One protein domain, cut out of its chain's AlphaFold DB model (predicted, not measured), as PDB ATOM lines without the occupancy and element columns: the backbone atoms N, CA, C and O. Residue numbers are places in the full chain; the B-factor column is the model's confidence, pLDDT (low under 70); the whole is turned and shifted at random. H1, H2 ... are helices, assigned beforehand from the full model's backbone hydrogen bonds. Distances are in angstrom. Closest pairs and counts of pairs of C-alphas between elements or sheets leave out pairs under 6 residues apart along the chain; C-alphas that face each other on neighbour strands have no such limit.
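Overview. This is residues 616 to 689 of the 689 residues of the protein "TPR-like protein" of Coprinellus micaceus (UniProt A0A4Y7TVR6). Helices H1, H3, H4 and H5 form a nearly closed ring, each running opposite to its neighbours, while short H2 sits off near the end of long H1. The printed part has 74 residues with five named helices, H1 to H5 in order, and is all helix. It is compact, with a radius of gyration of the C-alphas of 12.1 A, and spans 37 by 21 by 18 A.

Arrangement. Start at H1, residues 617 to 636; its residues 632 to 636 alone only just touch H2, residues 644 to 649, with 3 pairs of C-alphas within 8 A, Ala 635 and Lys 647 closest at 6.0 A. H1 touches H3, residues 653 to 665, opposite ways at a shallow tilt of 31 degrees; C-alphas 617 and 662 are closest, 5.3 A. H3 and H4, residues 669 to 677, form a hairpin, C-alphas 660 and 672 closest at 4.6 A. H4 and H5, residues 680 to 686, form another, C-alphas 671 and 683 closest at 6.2 A. Every O i to N i+4 pair in the five helices is within hydrogen-bond range.

Along the chain. Find C-alpha 617 at (161.691, 113.174, 153.245), where H1 begins; H1 is 27.7 A long from first to last C-alpha and H3 is 18.6 A long; H5 ends at C-alpha 686 at (168.776, 127.266, 156.342).

Size, cuts and confidence. The printed part has no cut and no long link; residues 634 to 650 have pLDDT under 70.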
ATOM      1  N   ARG A 616     160.207 110.052 150.851       96.38
ATOM      2  CA  ARG A 616     160.558 111.279 150.121       96.38
ATOM      3  C   ARG A 616     160.673 112.440 151.114       96.38
ATOM      4  O   ARG A 616     159.896 113.389 151.094       96.38
ATOM      5  N   TYR A 617     161.607 112.309 152.059       95.31
ATOM      6  CA  TYR A 617     161.691 113.174 153.245       95.31
ATOM      7  C   TYR A 617     162.012 114.646 152.935       95.31
ATOM      8  O   TYR A 617     161.633 115.518 153.710       95.31
ATOM      9  N   GLU A 618     162.676 114.922 151.812       95.06
ATOM     10  CA  GLU A 618     163.011 116.276 151.347       95.06
ATOM     11  C   GLU A 618     161.754 117.020 150.874       95.06
ATOM     12  O   GLU A 618     161.402 118.060 151.427       95.06
ATOM     13  N   GLU A 619     161.001 116.413 149.950       95.38
ATOM     14  CA  GLU A 619     159.692 116.897 149.488       95.38
ATOM     15  C   GLU A 619     158.683 116.995 150.642       95.38
ATOM     16  O   GLU A 619     157.911 117.950 150.726       95.38
ATOM     17  N   ALA A 620     158.711 116.036 151.576       96.00
ATOM     18  CA  ALA A 620     157.889 116.083 152.781       96.00
ATOM     19  C   ALA A 620     158.207 117.312 153.642       96.00
ATOM     20  O   ALA A 620     157.300 118.069 153.990       96.00
ATOM     21  N   ALA A 621     159.487 117.533 153.956       95.62
ATOM     22  CA  ALA A 621     159.916 118.683 154.739       95.62
ATOM     23  C   ALA A 621     159.575 120.003 154.032       95.62
ATOM     24  O   ALA A 621     159.075 120.917 154.683       95.62
ATOM     25  N   GLN A 622     159.747 120.082 152.707       95.31
ATOM     26  CA  GLN A 622     159.386 121.262 151.922       95.31
ATOM     27  C   GLN A 622     157.878 121.555 151.976       95.31
ATOM     28  O   GLN A 622     157.484 122.676 152.287       95.31
ATOM     29  N   HIS A 623     157.013 120.560 151.747       95.12
ATOM     30  CA  HIS A 623     155.560 120.759 151.790       95.12
ATOM     31  C   HIS A 623     155.040 121.104 153.195       95.12
ATOM     32  O   HIS A 623     154.112 121.904 153.329       95.12
ATOM     33  N   ILE A 624     155.644 120.551 154.251       94.19
ATOM     34  CA  ILE A 624     155.289 120.892 155.637       94.19
ATOM     35  C   ILE A 624     155.809 122.296 156.002       94.19
ATOM     36  O   ILE A 624     155.109 123.041 156.686       94.19
ATOM     37  N   LEU A 625     156.986 122.696 155.510       94.50
ATOM     38  CA  LEU A 625     157.525 124.048 155.670       94.50
ATOM     39  C   LEU A 625     156.656 125.097 154.961       94.50
ATOM     40  O   LEU A 625     156.275 126.083 155.583       94.50
ATOM     41  N   ASP A 626     156.266 124.861 153.707       91.56
ATOM     42  CA  ASP A 626     155.293 125.699 152.992       91.56
ATOM     43  C   ASP A 626     153.990 125.868 153.796       91.56
ATOM     44  O   ASP A 626     153.446 126.966 153.888       91.56
ATOM     45  N   ALA A 627     153.476 124.779 154.383       90.88
ATOM     46  CA  ALA A 627     152.248 124.796 155.176       90.88
ATOM     47  C   ALA A 627     152.399 125.612 156.477       90.88
ATOM     48  O   ALA A 627     151.483 126.351 156.835       90.88
ATOM     49  N   LEU A 628     153.562 125.549 157.140       90.75
ATOM     50  CA  LEU A 628     153.900 126.426 158.269       90.75
ATOM     51  C   LEU A 628     153.989 127.898 157.842       90.75
ATOM     52  O   LEU A 628     153.479 128.759 158.548       90.75
ATOM     53  N   VAL A 629     154.596 128.191 156.688       88.81
ATOM     54  CA  VAL A 629     154.713 129.562 156.153       88.81
ATOM     55  C   VAL A 629     153.349 130.142 155.782       88.81
ATOM     56  O   VAL A 629     153.114 131.324 156.015       88.81
ATOM     57  N   LEU A 630     152.422 129.331 155.268       85.94
ATOM     58  CA  LEU A 630     151.041 129.762 155.042       85.94
ATOM     59  C   LEU A 630     150.340 130.105 156.371       85.94
ATOM     60  O   LEU A 630     149.758 131.185 156.476       85.94
ATOM     61  N   GLN A 631     150.461 129.265 157.405       84.06
ATOM     62  CA  GLN A 631     149.906 129.562 158.737       84.06
ATOM     63  C   GLN A 631     150.517 130.798 159.400       84.06
ATOM     64  O   GLN A 631     149.796 131.598 159.993       84.06
ATOM     65  N   ASP A 632     151.834 130.962 159.300       81.88
ATOM     66  CA  ASP A 632     152.540 132.121 159.842       81.88
ATOM     67  C   ASP A 632     152.217 133.397 159.054       81.88
ATOM     68  O   ASP A 632     152.090 134.459 159.650       81.88
ATOM     69  N   SER A 633     151.953 133.313 157.744       75.38
ATOM     70  CA  SER A 633     151.448 134.464 156.983       75.38
ATOM     71  C   SER A 633     150.066 134.917 157.477       75.38
ATOM     72  O   SER A 633     149.846 136.115 157.654       75.38
ATOM     73  N   ASP A 634     149.185 133.972 157.825       66.94
ATOM     74  CA  ASP A 634     147.880 134.235 158.448       66.94
ATOM     75  C   ASP A 634     148.042 134.832 159.871       66.94
ATOM     76  O   ASP A 634     147.279 135.707 160.282       66.94
ATOM     77  N   ALA A 635     149.091 134.430 160.604       64.81
ATOM     78  CA  ALA A 635     149.492 135.002 161.898       64.81
ATOM     79  C   ALA A 635     150.115 136.405 161.780       64.81
ATOM     80  O   ALA A 635     149.932 137.247 162.660       64.81
ATOM     81  N   SER A 636     150.851 136.669 160.699       61.84
ATOM     82  CA  SER A 636     151.639 137.892 160.500       61.84
ATOM     83  C   SER A 636     150.792 139.156 160.335       61.84
ATOM     84  O   SER A 636     151.302 140.261 160.494       61.84
ATOM     85  N   ALA A 637     149.489 138.999 160.087       57.41
ATOM     86  CA  ALA A 637     148.514 140.083 160.119       57.41
ATOM     87  C   ALA A 637     148.266 140.655 161.531       57.41
ATOM     88  O   ALA A 637     147.662 141.721 161.648       57.41
ATOM     89  N   MET A 638     148.689 139.963 162.598       58.00
ATOM     90  CA  MET A 638     148.590 140.465 163.971       58.00
ATOM     91  C   MET A 638     149.592 141.587 164.254       58.00
ATOM     92  O   MET A 638     150.763 141.498 163.887       58.00
ATOM     93  N   ASP A 639     149.117 142.600 164.981       57.56
ATOM     94  CA  ASP A 639     149.872 143.792 165.377       57.56
ATOM     95  C   ASP A 639     151.200 143.468 166.091       57.56
ATOM     96  O   ASP A 639     151.340 142.429 166.740       57.56
ATOM     97  N   ASP A 640     152.170 144.381 166.021       55.34
ATOM     98  CA  ASP A 640     153.502 144.220 166.626       55.34
ATOM     99  C   ASP A 640     153.473 144.172 168.169       55.34
ATOM    100  O   ASP A 640     154.455 143.771 168.794       55.34
ATOM    101  N   SER A 641     152.342 144.515 168.802       54.16
ATOM    102  CA  SER A 641     152.109 144.283 170.235       54.16
ATOM    103  C   SER A 641     151.782 142.826 170.602       54.16
ATOM    104  O   SER A 641     151.873 142.464 171.778       54.16
ATOM    105  N   SER A 642     151.409 141.978 169.634       59.00
ATOM    106  CA  SER A 642     151.070 140.570 169.889       59.00
ATOM    107  C   SER A 642     152.303 139.750 170.280       59.00
ATOM    108  O   SER A 642     153.377 139.851 169.682       59.00
ATOM    109  N   THR A 643     152.170 138.927 171.320       60.31
ATOM    110  CA  THR A 643     153.322 138.252 171.916       60.31
ATOM    111  C   THR A 643     153.810 137.085 171.047       60.31
ATOM    112  O   THR A 643     153.028 136.455 170.326       60.31
ATOM    113  N   PRO A 644     155.087 136.676 171.177       58.09
ATOM    114  CA  PRO A 644     155.568 135.437 170.574       58.09
ATOM    115  C   PRO A 644     154.847 134.175 171.077       58.09
ATOM    116  O   PRO A 644     155.007 133.122 170.469       58.09
ATOM    117  N   ALA A 645     154.093 134.242 172.182       55.91
ATOM    118  CA  ALA A 645     153.240 133.144 172.631       55.91
ATOM    119  C   ALA A 645     151.945 133.081 171.805       55.91
ATOM    120  O   ALA A 645     151.629 132.011 171.287       55.91
ATOM    121  N   ASP A 646     151.280 134.223 171.588       58.41
ATOM    122  CA  ASP A 646     150.069 134.323 170.760       58.41
ATOM    123  C   ASP A 646     150.345 133.806 169.341       58.41
ATOM    124  O   ASP A 646     149.693 132.871 168.878       58.41
ATOM    125  N   LYS A 647     151.399 134.321 168.683       59.03
ATOM    126  CA  LYS A 647     151.792 133.892 167.325       59.03
ATOM    127  C   LYS A 647     152.103 132.385 167.253       59.03
ATOM    128  O   LYS A 647     151.821 131.745 166.244       59.03
ATOM    129  N   ARG A 648     152.601 131.772 168.337       59.06
ATOM    130  CA  ARG A 648     152.870 130.320 168.428       59.06
ATOM    131  C   ARG A 648     151.626 129.449 168.639       59.06
ATOM    132  O   ARG A 648     151.740 128.237 168.434       59.06
ATOM    133  N   GLU A 649     150.485 130.021 169.022       62.84
ATOM    134  CA  GLU A 649     149.180 129.337 169.073       62.84
ATOM    135  C   GLU A 649     148.473 129.339 167.700       62.84
ATOM    136  O   GLU A 649     147.655 128.464 167.398       62.84
ATOM    137  N   VAL A 650     148.852 130.269 166.814       63.16
ATOM    138  CA  VAL A 650     148.365 130.328 165.424       63.16
ATOM    139  C   VAL A 650     148.907 129.163 164.569       63.16
ATOM    140  O   VAL A 650     148.315 128.832 163.542       63.16
ATOM    141  N   ILE A 651     149.992 128.502 164.992       73.50
ATOM    142  CA  ILE A 651     150.720 127.518 164.176       73.50
ATOM    143  C   ILE A 651     150.579 126.088 164.730       73.50
ATOM    144  O   ILE A 651     150.980 125.788 165.861       73.50
ATOM    145  N   SER A 652     150.055 125.178 163.906       81.19
ATOM    146  CA  SER A 652     149.688 123.806 164.268       81.19
ATOM    147  C   SER A 652     150.878 122.974 164.749       81.19
ATOM    148  O   SER A 652     151.856 122.754 164.034       81.19
ATOM    149  N   GLN A 653     150.760 122.411 165.954       85.12
ATOM    150  CA  GLN A 653     151.800 121.566 166.552       85.12
ATOM    151  C   GLN A 653     152.111 120.311 165.711       85.12
ATOM    152  O   GLN A 653     153.255 119.857 165.695       85.12
ATOM    153  N   ALA A 654     151.122 119.779 164.982       86.50
ATOM    154  CA  ALA A 654     151.295 118.641 164.079       86.50
ATOM    155  C   ALA A 654     152.314 118.932 162.958       86.50
ATOM    156  O   ALA A 654     153.207 118.120 162.724       86.50
ATOM    157  N   LEU A 655     152.250 120.120 162.341       89.75
ATOM    158  CA  LEU A 655     153.203 120.547 161.312       89.75
ATOM    159  C   LEU A 655     154.633 120.598 161.865       89.75
ATOM    160  O   LEU A 655     155.538 120.006 161.282       89.75
ATOM    161  N   TRP A 656     154.836 121.230 163.027       92.62
ATOM    162  CA  TRP A 656     156.153 121.308 163.675       92.62
ATOM    163  C   TRP A 656     156.754 119.927 163.980       92.62
ATOM    164  O   TRP A 656     157.939 119.699 163.735       92.62
ATOM    165  N   VAL A 657     155.945 118.985 164.478       91.31
ATOM    166  CA  VAL A 657     156.395 117.617 164.795       91.31
ATOM    167  C   VAL A 657     156.726 116.823 163.524       91.31
ATOM    168  O   VAL A 657     157.746 116.127 163.481       91.31
ATOM    169  N   SER A 658     155.923 116.946 162.466       90.88
ATOM    170  CA  SER A 658     156.167 116.268 161.186       90.88
ATOM    171  C   SER A 658     157.354 116.861 160.417       90.88
ATOM    172  O   SER A 658     158.134 116.102 159.834       90.88
ATOM    173  N   LEU A 659     157.568 118.182 160.474       94.75
ATOM    174  CA  LEU A 659     158.769 118.816 159.919       94.75
ATOM    175  C   LEU A 659     160.016 118.346 160.667       94.75
ATOM    176  O   LEU A 659     160.955 117.866 160.038       94.75
ATOM    177  N   LYS A 660     159.997 118.371 162.009       94.50
ATOM    178  CA  LYS A 660     161.089 117.842 162.840       94.50
ATOM    179  C   LYS A 660     161.428 116.397 162.471       94.50
ATOM    180  O   LYS A 660     162.598 116.061 162.309       94.50
ATOM    181  N   THR A 661     160.409 115.554 162.314       92.75
ATOM    182  CA  THR A 661     160.562 114.144 161.926       92.75
ATOM    183  C   THR A 661     161.222 114.012 160.553       92.75
ATOM    184  O   THR A 661     162.168 113.240 160.398       92.75
ATOM    185  N   SER A 662     160.797 114.822 159.581       94.50
ATOM    186  CA  SER A 662     161.393 114.860 158.242       94.50
ATOM    187  C   SER A 662     162.865 115.306 158.287       94.50
ATOM    188  O   SER A 662     163.730 114.613 157.753       94.50
ATOM    189  N   CYS A 663     163.182 116.382 159.016       94.12
ATOM    190  CA  CYS A 663     164.551 116.875 159.216       94.12
ATOM    191  C   CYS A 663     165.467 115.842 159.898       94.12
ATOM    192  O   CYS A 663     166.630 115.697 159.519       94.12
ATOM    193  N   LEU A 664     164.952 115.076 160.867       94.38
ATOM    194  CA  LEU A 664     165.697 113.982 161.501       94.38
ATOM    195  C   LEU A 664     165.973 112.828 160.527       94.38
ATOM    196  O   LEU A 664     167.080 112.292 160.529       94.38
ATOM    197  N   HIS A 665     165.023 112.472 159.656       94.56
ATOM    198  CA  HIS A 665     165.270 111.489 158.595       94.56
ATOM    199  C   HIS A 665     166.314 111.980 157.578       94.56
ATOM    200  O   HIS A 665     167.201 111.207 157.211       94.56
ATOM    201  N   LEU A 666     166.285 113.269 157.220       94.00
ATOM    202  CA  LEU A 666     167.276 113.946 156.368       94.00
ATOM    203  C   LEU A 666     168.671 114.106 157.006       94.00
ATOM    204  O   LEU A 666     169.568 114.648 156.367       94.00
ATOM    205  N   GLN A 667     168.879 113.654 158.248       95.06
ATOM    206  CA  GLN A 667     170.120 113.866 159.010       95.06
ATOM    207  C   GLN A 667     170.477 115.357 159.200       95.06
ATOM    208  O   GLN A 667     171.652 115.710 159.304       95.06
ATOM    209  N   ARG A 668     169.460 116.226 159.303       94.06
ATOM    210  CA  ARG A 668     169.561 117.662 159.625       94.06
ATOM    211  C   ARG A 668     169.102 117.937 161.071       94.06
ATOM    212  O   ARG A 668     168.003 118.462 161.291       94.06
ATOM    213  N   PRO A 669     169.896 117.562 162.100       93.50
ATOM    214  CA  PRO A 669     169.552 117.821 163.501       93.50
ATOM    215  C   PRO A 669     169.572 119.318 163.848       93.50
ATOM    216  O   PRO A 669     168.932 119.734 164.810       93.50
ATOM    217  N   ASP A 670     170.268 120.134 163.053       93.00
ATOM    218  CA  ASP A 670     170.222 121.595 163.087       93.00
ATOM    219  C   ASP A 670     168.801 122.113 162.813       93.00
ATOM    220  O   ASP A 670     168.231 122.812 163.651       93.00
ATOM    221  N   LEU A 671     168.178 121.687 161.708       93.31
ATOM    222  CA  LEU A 671     166.806 122.069 161.362       93.31
ATOM    223  C   LEU A 671     165.792 121.475 162.350       93.31
ATOM    224  O   LEU A 671     164.835 122.143 162.739       93.31
ATOM    225  N   ALA A 672     166.025 120.248 162.829       91.75
ATOM    226  CA  ALA A 672     165.197 119.633 163.868       91.75
ATOM    227  C   ALA A 672     165.240 120.404 165.208       91.75
ATOM    228  O   ALA A 672     164.241 120.430 165.926       91.75
ATOM    229  N   THR A 673     166.362 121.063 165.526       92.38
ATOM    230  CA  THR A 673     166.505 121.924 166.715       92.38
ATOM    231  C   THR A 673     165.742 123.245 166.549       92.38
ATOM    232  O   THR A 673     165.100 123.700 167.494       92.38
ATOM    233  N   LEU A 674     165.734 123.830 165.344       90.94
ATOM    234  CA  LEU A 674     164.918 125.014 165.033       90.94
ATOM    235  C   LEU A 674     163.410 124.709 165.114       90.94
ATOM    236  O   LEU A 674     162.639 125.548 165.583       90.94
ATOM    237  N   CYS A 675     162.994 123.485 164.760       89.25
ATOM    238  CA  CYS A 675     161.610 123.026 164.940       89.25
ATOM    239  C   CYS A 675     161.178 123.017 166.417       89.25
ATOM    240  O   CYS A 675     160.073 123.456 166.730       89.25
ATOM    241  N   ASP A 676     162.041 122.558 167.332       87.88
ATOM    242  CA  ASP A 676     161.759 122.579 168.778       87.88
ATOM    243  C   ASP A 676     161.674 124.007 169.341       87.88
ATOM    244  O   ASP A 676     160.923 124.269 170.280       87.88
ATOM    245  N   GLN A 677     162.417 124.947 168.753       88.69
ATOM    246  CA  GLN A 677     162.405 126.368 169.124       88.69
ATOM    247  C   GLN A 677     161.226 127.143 168.498       88.69
ATOM    248  O   GLN A 677     160.952 128.283 168.898       88.69
ATOM    249  N   LYS A 678     160.514 126.524 167.541       87.94
ATOM    250  CA  LYS A 678     159.537 127.158 166.638       87.94
ATOM    251  C   LYS A 678     160.100 128.406 165.938       87.94
ATOM    252  O   LYS A 678     159.406 129.411 165.809       87.94
ATOM    253  N   ASP A 679     161.369 128.359 165.531       87.62
ATOM    254  CA  ASP A 679     162.014 129.429 164.759       87.62
ATOM    255  C   ASP A 679     161.819 129.163 163.262       87.62
ATOM    256  O   ASP A 679     162.588 128.433 162.634       87.62
ATOM    257  N   LEU A 680     160.735 129.711 162.706       87.38
ATOM    258  CA  LEU A 680     160.380 129.504 161.304       87.38
ATOM    259  C   LEU A 680     161.317 130.260 160.355       87.38
ATOM    260  O   LEU A 680     161.671 129.727 159.309       87.38
ATOM    261  N   GLU A 681     161.743 131.472 160.708       86.12
ATOM    262  CA  GLU A 681     162.500 132.333 159.797       86.12
ATOM    263  C   GLU A 681     163.948 131.856 159.628       86.12
ATOM    264  O   GLU A 681     164.408 131.700 158.493       86.12
ATOM    265  N   THR A 682     164.643 131.490 160.714       87.75
ATOM    266  CA  THR A 682     165.970 130.860 160.595       87.75
ATOM    267  C   THR A 682     165.877 129.519 159.859       87.75
ATOM    268  O   THR A 682     166.780 129.168 159.098       87.75
ATOM    269  N   LEU A 683     164.785 128.765 160.042       89.88
ATOM    270  CA  LEU A 683     164.586 127.488 159.355       89.88
ATOM    271  C   LEU A 683     164.382 127.697 157.846       89.88
ATOM    272  O   LEU A 683     165.065 127.038 157.068       89.88
ATOM    273  N   ARG A 684     163.540 128.650 157.418       89.12
ATOM    274  CA  ARG A 684     163.350 129.005 155.994       89.12
ATOM    275  C   ARG A 684     164.665 129.350 155.300       89.12
ATOM    276  O   ARG A 684     164.880 128.915 154.173       89.12
ATOM    277  N   GLN A 685     165.530 130.110 155.973       88.44
ATOM    278  CA  GLN A 685     166.837 130.501 155.440       88.44
ATOM    279  C   GLN A 685     167.764 129.283 155.287       88.44
ATOM    280  O   GLN A 685     168.321 129.076 154.214       88.44
ATOM    281  N   ARG A 686     167.864 128.429 156.318       89.25
ATOM    282  CA  ARG A 686     168.776 127.266 156.342       89.25
ATOM    283  C   ARG A 686     168.259 125.994 155.671       89.25
ATOM    284  O   ARG A 686     169.000 125.017 155.582       89.25
ATOM    285  N   PHE A 687     166.995 125.957 155.247       87.81
ATOM    286  CA  PHE A 687     166.416 124.787 154.579       87.81
ATOM    287  C   PHE A 687     167.013 124.557 153.184       87.81
ATOM    288  O   PHE A 687     167.129 123.418 152.744       87.81
ATOM    289  N   TYR A 688     167.416 125.641 152.515       80.06
ATOM    290  CA  TYR A 688     168.011 125.635 151.176       80.06
ATOM    291  C   TYR A 688     169.548 125.830 151.195       80.06
ATOM    292  O   TYR A 688     170.139 126.108 150.151       80.06
ATOM    293  N   GLU A 689     170.172 125.686 152.376       75.88
ATOM    294  CA  GLU A 689     171.630 125.625 152.619       75.88
ATOM    295  C   GLU A 689     172.107 124.175 152.817       75.88
ATOM    296  O   GLU A 689     173.124 123.805 152.191       75.88
TER     297      GLU A 689